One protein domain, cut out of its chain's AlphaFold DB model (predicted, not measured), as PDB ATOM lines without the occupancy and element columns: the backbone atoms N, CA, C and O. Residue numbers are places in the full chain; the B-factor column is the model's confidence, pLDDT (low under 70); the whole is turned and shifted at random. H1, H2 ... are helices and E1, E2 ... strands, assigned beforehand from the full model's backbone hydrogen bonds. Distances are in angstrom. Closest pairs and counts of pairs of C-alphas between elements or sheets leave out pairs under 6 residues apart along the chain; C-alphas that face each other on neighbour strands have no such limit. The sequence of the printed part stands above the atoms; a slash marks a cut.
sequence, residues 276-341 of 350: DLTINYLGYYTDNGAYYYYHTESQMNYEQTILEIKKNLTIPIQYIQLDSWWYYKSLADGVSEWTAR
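AT A GLANCE: This is residues 276 to 341 of the 350 residues of the protein "Hypothetical protein" of Adineta steineri (UniProt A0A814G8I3). Little regular structure: a loop-rich chain with a short parallel pair, E1 and E2, near the middle, H2 to one side, H1 near one end and E3 in a small looped head. The 66 printed residues hold two helices and three strands, H1, E1, H2, E2, E3, mixed in class, with 24 residues in named elements. It is only just loose, close to compact: radius of gyration of the C-alphas 13.2 A, spans 39 by 34 by 22 A.

HOW THE PARTS SIT: E1, residues 283 to 285, and E2, residues 319 to 321, are parallel at 16 degrees; N 284 and O 319, 3.0 A, are within hydrogen-bond range. With H2, residues 302 to 312, they form a strand-helix-strand unit, parallel strands with a helix between, its crossover right-handed. Every O i to N i+4 pair of H2 is within range; H1, residues 277 to 280, is too short for one. The closest C-alphas of H1 and E2, Leu 277 and Tyr 319, are 7.7 A apart. E3, residues 335 to 337, pairs with no named strand; residues 328 to 329 pair antiparallel with it.

IN THESE COORDINATES: H2 is 15.3 A long, from C-alpha 302 (10.357, 20.931, -42.263). E3 ends at C-alpha 337 (9.235, 2.581, -44.131).

THE WHOLE: The farthest C-alphas, Thr 314 and Leu 331, are 39.6 A apart. Links E1 to H2 and E2 to E3 are long. The printed part has no cut; no printed residue is under 70 in pLDDT.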
ATOM      1  N   ASP A 276     -11.480  13.162 -28.308       91.50
ATOM      2  CA  ASP A 276     -10.667  13.173 -29.512       91.50
ATOM      3  C   ASP A 276     -10.112  14.575 -29.706       91.50
ATOM      4  O   ASP A 276     -10.852  15.563 -29.789       91.50
ATOM      5  N   LEU A 277      -8.789  14.659 -29.737       92.75
ATOM      6  CA  LEU A 277      -8.097  15.925 -29.823       92.75
ATOM      7  C   LEU A 277      -8.401  16.631 -31.158       92.75
ATOM      8  O   LEU A 277      -8.506  17.856 -31.180       92.75
ATOM      9  N   THR A 278      -8.652  15.866 -32.225       92.00
ATOM     10  CA  THR A 278      -8.964  16.390 -33.562       92.00
ATOM     11  C   THR A 278     -10.380  16.942 -33.705       92.00
ATOM     12  O   THR A 278     -10.662  17.712 -34.617       92.00
ATOM     13  N   ILE A 279     -11.278  16.575 -32.789       91.25
ATOM     14  CA  ILE A 279     -12.673  17.031 -32.785       91.25
ATOM     15  C   ILE A 279     -12.856  18.234 -31.857       91.25
ATOM     16  O   ILE A 279     -13.671  19.112 -32.128       91.25
ATOM     17  N   ASN A 280     -12.127  18.263 -30.741       93.31
ATOM     18  CA  ASN A 280     -12.343  19.241 -29.674       93.31
ATOM     19  C   ASN A 280     -11.468  20.489 -29.781       93.31
ATOM     20  O   ASN A 280     -11.752  21.489 -29.120       93.31
ATOM     21  N   TYR A 281     -10.399  20.437 -30.571       94.12
ATOM     22  CA  TYR A 281      -9.434  21.519 -30.648       94.12
ATOM     23  C   TYR A 281      -9.107  21.887 -32.086       94.12
ATOM     24  O   TYR A 281      -9.266  21.095 -33.007       94.12
ATOM     25  N   LEU A 282      -8.619  23.112 -32.265       93.69
ATOM     26  CA  LEU A 282      -8.087  23.548 -33.543       93.69
ATOM     27  C   LEU A 282      -6.727  22.882 -33.788       93.69
ATOM     28  O   LEU A 282      -5.820  22.989 -32.958       93.69
ATOM     29  N   GLY A 283      -6.596  22.220 -34.933       93.00
ATOM     30  CA  GLY A 283      -5.347  21.640 -35.417       93.00
ATOM     31  C   GLY A 283      -4.883  22.243 -36.732       93.00
ATOM     32  O   GLY A 283      -5.625  22.974 -37.387       93.00
ATOM     33  N   TYR A 284      -3.667  21.888 -37.130       91.25
ATOM     34  CA  TYR A 284      -3.140  22.164 -38.464       91.25
ATOM     35  C   TYR A 284      -2.829  20.856 -39.190       91.25
ATOM     36  O   TYR A 284      -2.097  20.028 -38.658       91.25
ATOM     37  N   TYR A 285      -3.366  20.666 -40.391       92.38
ATOM     38  CA  TYR A 285      -3.041  19.525 -41.249       92.38
ATOM     39  C   TYR A 285      -2.052  19.993 -42.310       92.38
ATOM     40  O   TYR A 285      -2.220  21.075 -42.872       92.38
ATOM     41  N   THR A 286      -1.008  19.206 -42.568       92.19
ATOM     42  CA  THR A 286      -0.058  19.482 -43.657       92.19
ATOM     43  C   THR A 286      -0.410  18.723 -44.935       92.19
ATOM     44  O   THR A 286       0.466  18.564 -45.776       92.19
ATOM     45  N   ASP A 287      -1.633  18.208 -45.056       89.50
ATOM     46  CA  ASP A 287      -2.083  17.312 -46.123       89.50
ATOM     47  C   ASP A 287      -2.442  18.041 -47.429       89.50
ATOM     48  O   ASP A 287      -2.263  19.251 -47.579       89.50
ATOM     49  N   ASN A 288      -2.907  17.280 -48.423       86.62
ATOM     50  CA  ASN A 288      -3.165  17.784 -49.769       86.62
ATOM     51  C   ASN A 288      -4.146  18.975 -49.779       86.62
ATOM     52  O   ASN A 288      -5.336  18.821 -49.512       86.62
ATOM     53  N   GLY A 289      -3.640  20.151 -50.161       86.56
ATOM     54  CA  GLY A 289      -4.379  21.419 -50.169       86.56
ATOM     55  C   GLY A 289      -3.947  22.405 -49.078       86.56
ATOM     56  O   GLY A 289      -4.284  23.586 -49.168       86.56
ATOM     57  N   ALA A 290      -3.164  21.967 -48.087       91.31
ATOM     58  CA  ALA A 290      -2.578  22.837 -47.073       91.31
ATOM     59  C   ALA A 290      -1.358  23.617 -47.599       91.31
ATOM     60  O   ALA A 290      -0.641  23.165 -48.491       91.31
ATOM     61  N   TYR A 291      -1.064  24.777 -46.995       92.25
ATOM     62  CA  TYR A 291       0.062  25.628 -47.415       92.25
ATOM     63  C   TYR A 291       1.428  24.948 -47.246       92.25
ATOM     64  O   TYR A 291       2.318  25.161 -48.058       92.25
ATOM     65  N   TYR A 292       1.584  24.112 -46.214       92.50
ATOM     66  CA  TYR A 292       2.824  23.375 -45.928       92.50
ATOM     67  C   TYR A 292       2.792  21.934 -46.468       92.50
ATOM     68  O   TYR A 292       3.506  21.064 -45.975       92.50
ATOM     69  N   TYR A 293       1.960  21.664 -47.478       93.69
ATOM     70  CA  TYR A 293       1.994  20.401 -48.211       93.69
ATOM     71  C   TYR A 293       3.109  20.433 -49.255       93.69
ATOM     72  O   TYR A 293       3.048  21.200 -50.213       93.69
ATOM     73  N   TYR A 294       4.149  19.614 -49.067       92.38
ATOM     74  CA  TYR A 294       5.355  19.626 -49.915       92.38
ATOM     75  C   TYR A 294       6.008  21.017 -50.058       92.38
ATOM     76  O   TYR A 294       6.641  21.318 -51.068       92.38
ATOM     77  N   HIS A 295       5.885  21.846 -49.023       93.81
ATOM     78  CA  HIS A 295       6.346  23.225 -49.003       93.81
ATOM     79  C   HIS A 295       6.968  23.560 -47.643       93.81
ATOM     80  O   HIS A 295       6.355  23.328 -46.601       93.81
ATOM     81  N   THR A 296       8.179  24.117 -47.660       94.94
ATOM     82  CA  THR A 296       8.899  24.621 -46.482       94.94
ATOM     83  C   THR A 296       9.170  26.113 -46.626       94.94
ATOM     84  O   THR A 296       9.108  26.669 -47.725       94.94
ATOM     85  N   GLU A 297       9.492  26.772 -45.515       94.94
ATOM     86  CA  GLU A 297      10.012  28.136 -45.576       94.94
ATOM     87  C   GLU A 297      11.363  28.171 -46.303       94.94
ATOM     88  O   GLU A 297      12.107  27.185 -46.371       94.94
ATOM     89  N   SER A 298      11.696  29.330 -46.873       94.56
ATOM     90  CA  SER A 298      12.904  29.473 -47.685       94.56
ATOM     91  C   SER A 298      14.161  29.095 -46.897       94.56
ATOM     92  O   SER A 298      14.408  29.630 -45.818       94.56
ATOM     93  N   GLN A 299      14.980  28.207 -47.473       95.12
ATOM     94  CA  GLN A 299      16.223  27.699 -46.871       95.12
ATOM     95  C   GLN A 299      16.029  26.934 -45.551       95.12
ATOM     96  O   GLN A 299      16.985  26.780 -44.792       95.12
ATOM     97  N   MET A 300      14.817  26.440 -45.284       96.25
ATOM     98  CA  MET A 300      14.511  25.616 -44.118       96.25
ATOM     99  C   MET A 300      14.101  24.202 -44.529       96.25
ATOM    100  O   MET A 300      13.451  23.995 -45.559       96.25
ATOM    101  N   ASN A 301      14.441  23.225 -43.689       94.62
ATOM    102  CA  ASN A 301      13.765  21.929 -43.700       94.62
ATOM    103  C   ASN A 301      12.411  22.033 -42.965       94.62
ATOM    104  O   ASN A 301      12.014  23.100 -42.481       94.62
ATOM    105  N   TYR A 302      11.670  20.931 -42.901       94.44
ATOM    106  CA  TYR A 302      10.357  20.931 -42.263       94.44
ATOM    107  C   TYR A 302      10.412  21.082 -40.751       94.44
ATOM    108  O   TYR A 302       9.582  21.795 -40.196       94.44
ATOM    109  N   GLU A 303      11.380  20.450 -40.092       94.06
ATOM    110  CA  GLU A 303      11.580  20.601 -38.652       94.06
ATOM    111  C   GLU A 303      11.765  22.077 -38.273       94.06
ATOM    112  O   GLU A 303      11.022  22.614 -37.451       94.06
ATOM    113  N   GLN A 304      12.673  22.773 -38.962       95.62
ATOM    114  CA  GLN A 304      12.925  24.205 -38.799       95.62
ATOM    115  C   GLN A 304      11.681  25.043 -39.106       95.62
ATOM    116  O   GLN A 304      11.322  25.923 -38.325       95.62
ATOM    117  N   THR A 305      10.998  24.737 -40.213       94.56
ATOM    118  CA  THR A 305       9.764  25.419 -40.624       94.56
ATOM    119  C   THR A 305       8.691  25.321 -39.535       94.56
ATOM    120  O   THR A 305       8.158  26.336 -39.093       94.56
ATOM    121  N   ILE A 306       8.402  24.114 -39.044       92.19
ATOM    122  CA  ILE A 306       7.361  23.867 -38.036       92.19
ATOM    123  C   ILE A 306       7.712  24.532 -36.701       92.19
ATOM    124  O   ILE A 306       6.838  25.123 -36.060       92.19
ATOM    125  N   LEU A 307       8.981  24.474 -36.283       92.19
ATOM    126  CA  LEU A 307       9.443  25.128 -35.059       92.19
ATOM    127  C   LEU A 307       9.308  26.657 -35.137       92.19
ATOM    128  O   LEU A 307       8.844  27.275 -34.174       92.19
ATOM    129  N   GLU A 308       9.648  27.268 -36.275       93.38
ATOM    130  CA  GLU A 308       9.523  28.718 -36.466       93.38
ATOM    131  C   GLU A 308       8.054  29.157 -36.561       93.38
ATOM    132  O   GLU A 308       7.675  30.164 -35.957       93.38
ATOM    133  N   ILE A 309       7.191  28.376 -37.225       90.62
ATOM    134  CA  ILE A 309       5.739  28.612 -37.216       90.62
ATOM    135  C   ILE A 309       5.231  28.593 -35.779       90.62
ATOM    136  O   ILE A 309       4.625  29.566 -35.342       90.62
ATOM    137  N   LYS A 310       5.520  27.530 -35.013       90.00
ATOM    138  CA  LYS A 310       5.069  27.383 -33.619       90.00
ATOM    139  C   LYS A 310       5.478  28.572 -32.750       90.00
ATOM    140  O   LYS A 310       4.698  29.002 -31.905       90.00
ATOM    141  N   LYS A 311       6.685  29.102 -32.948       91.19
ATOM    142  CA  LYS A 311       7.207  30.257 -32.207       91.19
ATOM    143  C   LYS A 311       6.452  31.555 -32.512       91.19
ATOM    144  O   LYS A 311       6.271  32.367 -31.609       91.19
ATOM    145  N   ASN A 312       6.025  31.746 -33.757       89.75
ATOM    146  CA  ASN A 312       5.344  32.962 -34.213       89.75
ATOM    147  C   ASN A 312       3.811  32.833 -34.232       89.75
ATOM    148  O   ASN A 312       3.103  33.799 -34.524       89.75
ATOM    149  N   LEU A 313       3.287  31.645 -33.932       90.00
ATOM    150  CA  LEU A 313       1.867  31.352 -33.996       90.00
ATOM    151  C   LEU A 313       1.110  32.049 -32.860       90.00
ATOM    152  O   LEU A 313       1.355  31.816 -31.679       90.00
ATOM    153  N   THR A 314       0.136  32.877 -33.224       92.31
ATOM    154  CA  THR A 314      -0.752  33.573 -32.277       92.31
ATOM    155  C   THR A 314      -2.090  32.859 -32.076       92.31
ATOM    156  O   THR A 314      -2.847  33.192 -31.166       92.31
ATOM    157  N   ILE A 315      -2.380  31.868 -32.919       91.38
ATOM    158  CA  ILE A 315      -3.599  31.060 -32.889       91.38
ATOM    159  C   ILE A 315      -3.356  29.829 -31.999       91.38
ATOM    160  O   ILE A 315      -2.321  29.180 -32.149       91.38
ATOM    161  N   PRO A 316      -4.285  29.462 -31.094       90.00
ATOM    162  CA  PRO A 316      -4.096  28.357 -30.154       90.00
ATOM    163  C   PRO A 316      -4.304  26.990 -30.826       90.00
ATOM    164  O   PRO A 316      -5.289  26.296 -30.571       90.00
ATOM    165  N   ILE A 317      -3.376  26.607 -31.700       92.12
ATOM    166  CA  ILE A 317      -3.343  25.280 -32.318       92.12
ATOM    167  C   ILE A 317      -2.854  24.261 -31.283       92.12
ATOM    168  O   ILE A 317      -1.818  24.454 -30.650       92.12
ATOM    169  N   GLN A 318      -3.609  23.177 -31.109       92.31
ATOM    170  CA  GLN A 318      -3.352  22.144 -30.094       92.31
ATOM    171  C   GLN A 318      -2.697  20.888 -30.671       92.31
ATOM    172  O   GLN A 318      -2.196  20.053 -29.922       92.31
ATOM    173  N   TYR A 319      -2.690  20.746 -31.997       92.50
ATOM    174  CA  TYR A 319      -1.994  19.666 -32.685       92.50
ATOM    175  C   TYR A 319      -1.637  20.012 -34.118       92.50
ATOM    176  O   TYR A 319      -2.243  20.876 -34.749       92.50
ATOM    177  N   ILE A 320      -0.674  19.257 -34.630       91.25
ATOM    178  CA  ILE A 320      -0.338  19.195 -36.041       91.25
ATOM    179  C   ILE A 320      -0.508  17.753 -36.524       91.25
ATOM    180  O   ILE A 320      -0.151  16.810 -35.817       91.25
ATOM    181  N   GLN A 321      -1.075  17.587 -37.711       92.62
ATOM    182  CA  GLN A 321      -1.113  16.330 -38.444       92.62
ATOM    183  C   GLN A 321      -0.093  16.430 -39.585       92.62
ATOM    184  O   GLN A 321      -0.112  17.398 -40.344       92.62
ATOM    185  N   LEU A 322       0.816  15.455 -39.660       91.50
ATOM    186  CA  LEU A 322       1.894  15.413 -40.650       91.50
ATOM    187  C   LEU A 322       1.559  14.411 -41.762       91.50
ATOM    188  O   LEU A 322       1.575  13.200 -41.529       91.50
ATOM    189  N   ASP A 323       1.315  14.913 -42.969       86.69
ATOM    190  CA  ASP A 323       1.075  14.140 -44.195       86.69
ATOM    191  C   ASP A 323       1.755  14.800 -45.406       86.69
ATOM    192  O   ASP A 323       1.824  16.022 -45.476       86.69
ATOM    193  N   SER A 324       2.284  14.098 -46.407       87.25
ATOM    194  CA  SER A 324       2.751  12.703 -46.447       87.25
ATOM    195  C   SER A 324       4.233  12.689 -46.856       87.25
ATOM    196  O   SER A 324       4.623  12.058 -47.835       87.25
ATOM    197  N   TRP A 325       5.081  13.464 -46.173       89.50
ATOM    198  CA  TRP A 325       6.469  13.713 -46.610       89.50
ATOM    199  C   TRP A 325       7.547  13.253 -45.624       89.50
ATOM    200  O   TRP A 325       8.697  13.109 -46.028       89.50
ATOM    201  N   TRP A 326       7.199  12.982 -44.365       92.50
ATOM    202  CA  TRP A 326       8.168  12.720 -43.294       92.50
ATOM    203  C   TRP A 326       8.716  11.286 -43.242       92.50
ATOM    204  O   TRP A 326       9.683  11.037 -42.526       92.50
ATOM    205  N   TYR A 327       8.140  10.371 -44.022       93.62
ATOM    206  CA  TYR A 327       8.514   8.957 -44.128       93.62
ATOM    207  C   TYR A 327       8.907   8.576 -45.563       93.62
ATOM    208  O   TYR A 327       8.728   9.353 -46.508       93.62
ATOM    209  N   TYR A 328       9.433   7.362 -45.744       94.38
ATOM    210  CA  TYR A 328       9.789   6.840 -47.064       94.38
ATOM    211  C   TYR A 328       8.574   6.255 -47.788       94.38
ATOM    212  O   TYR A 328       7.720   5.597 -47.188       94.38
ATOM    213  N   LYS A 329       8.520   6.494 -49.099       94.06
ATOM    214  CA  LYS A 329       7.464   6.031 -50.003       94.06
ATOM    215  C   LYS A 329       8.030   5.066 -51.045       94.06
ATOM    216  O   LYS A 329       9.190   5.182 -51.435       94.06
ATOM    217  N   SER A 330       7.195   4.143 -51.516       92.69
ATOM    218  CA  SER A 330       7.505   3.212 -52.608       92.69
ATOM    219  C   SER A 330       6.432   3.243 -53.702       92.69
ATOM    220  O   SER A 330       5.972   4.316 -54.087       92.69
ATOM    221  N   LEU A 331       6.070   2.078 -54.248       90.19
ATOM    222  CA  LEU A 331       5.127   1.939 -55.348       90.19
ATOM    223  C   LEU A 331       3.808   2.659 -55.021       90.19
ATOM    224  O   LEU A 331       3.247   2.471 -53.943       90.19
ATOM    225  N   ALA A 332       3.332   3.469 -55.971       85.31
ATOM    226  CA  ALA A 332       2.107   4.266 -55.853       85.31
ATOM    227  C   ALA A 332       2.063   5.196 -54.621       85.31
ATOM    228  O   ALA A 332       1.010   5.367 -54.014       85.31
ATOM    229  N   ASP A 333       3.210   5.767 -54.231       86.44
ATOM    230  CA  ASP A 333       3.357   6.677 -53.082       86.44
ATOM    231  C   ASP A 333       2.962   6.072 -51.720       86.44
ATOM    232  O   ASP A 333       2.834   6.786 -50.720       86.44
ATOM    233  N   GLY A 334       2.822   4.745 -51.657       87.19
ATOM    234  CA  GLY A 334       2.544   4.017 -50.427       87.19
ATOM    235  C   GLY A 334       3.735   4.049 -49.473       87.19
ATOM    236  O   GLY A 334       4.889   3.973 -49.905       87.19
ATOM    237  N   VAL A 335       3.458   4.135 -48.170       91.88
ATOM    238  CA  VAL A 335       4.492   4.097 -47.126       91.88
ATOM    239  C   VAL A 335       5.314   2.816 -47.276       91.88
ATOM    240  O   VAL A 335       4.761   1.718 -47.274       91.88
ATOM    241  N   SER A 336       6.632   2.952 -47.400       94.19
ATOM    242  CA  SER A 336       7.559   1.818 -47.473       94.19
ATOM    243  C   SER A 336       8.284   1.576 -46.160       94.19
ATOM    244  O   SER A 336       8.602   0.437 -45.831       94.19
ATOM    245  N   GLU A 337       8.544   2.644 -45.409       93.69
ATOM    246  CA  GLU A 337       9.235   2.581 -44.131       93.69
ATOM    247  C   GLU A 337       8.713   3.674 -43.196       93.69
ATOM    248  O   GLU A 337       8.727   4.857 -43.541       93.69
ATOM    249  N   TRP A 338       8.280   3.275 -41.999       91.50
ATOM    250  CA  TRP A 338       7.788   4.167 -40.943       91.50
ATOM    251  C   TRP A 338       8.936   4.752 -40.105       91.50
ATOM    252  O   TRP A 338       8.913   4.701 -38.876       91.50
ATOM    253  N   THR A 339       9.942   5.304 -40.781       92.56
ATOM    254  CA  THR A 339      11.097   5.964 -40.160       92.56
ATOM    255  C   THR A 339      11.137   7.422 -40.599       92.56
ATOM    256  O   THR A 339      10.923   7.727 -41.776       92.56
ATOM    257  N   ALA A 340      11.410   8.323 -39.653       93.56
ATOM    258  CA  ALA A 340      11.604   9.736 -39.948       93.56
ATOM    259  C   ALA A 340      12.777   9.926 -40.913       93.56
ATOM    260  O   ALA A 340      13.862   9.379 -40.714       93.56
ATOM    261  N   ARG A 341      12.558  10.727 -41.949       94.56
ATOM    262  CA  ARG A 341      13.582  11.095 -42.923       94.56
ATOM    263  C   ARG A 341      14.567  12.115 -42.328       94.56
ATOM    264  O   ARG A 341      14.138  13.239 -42.064       94.56
TER     265      ARG A 341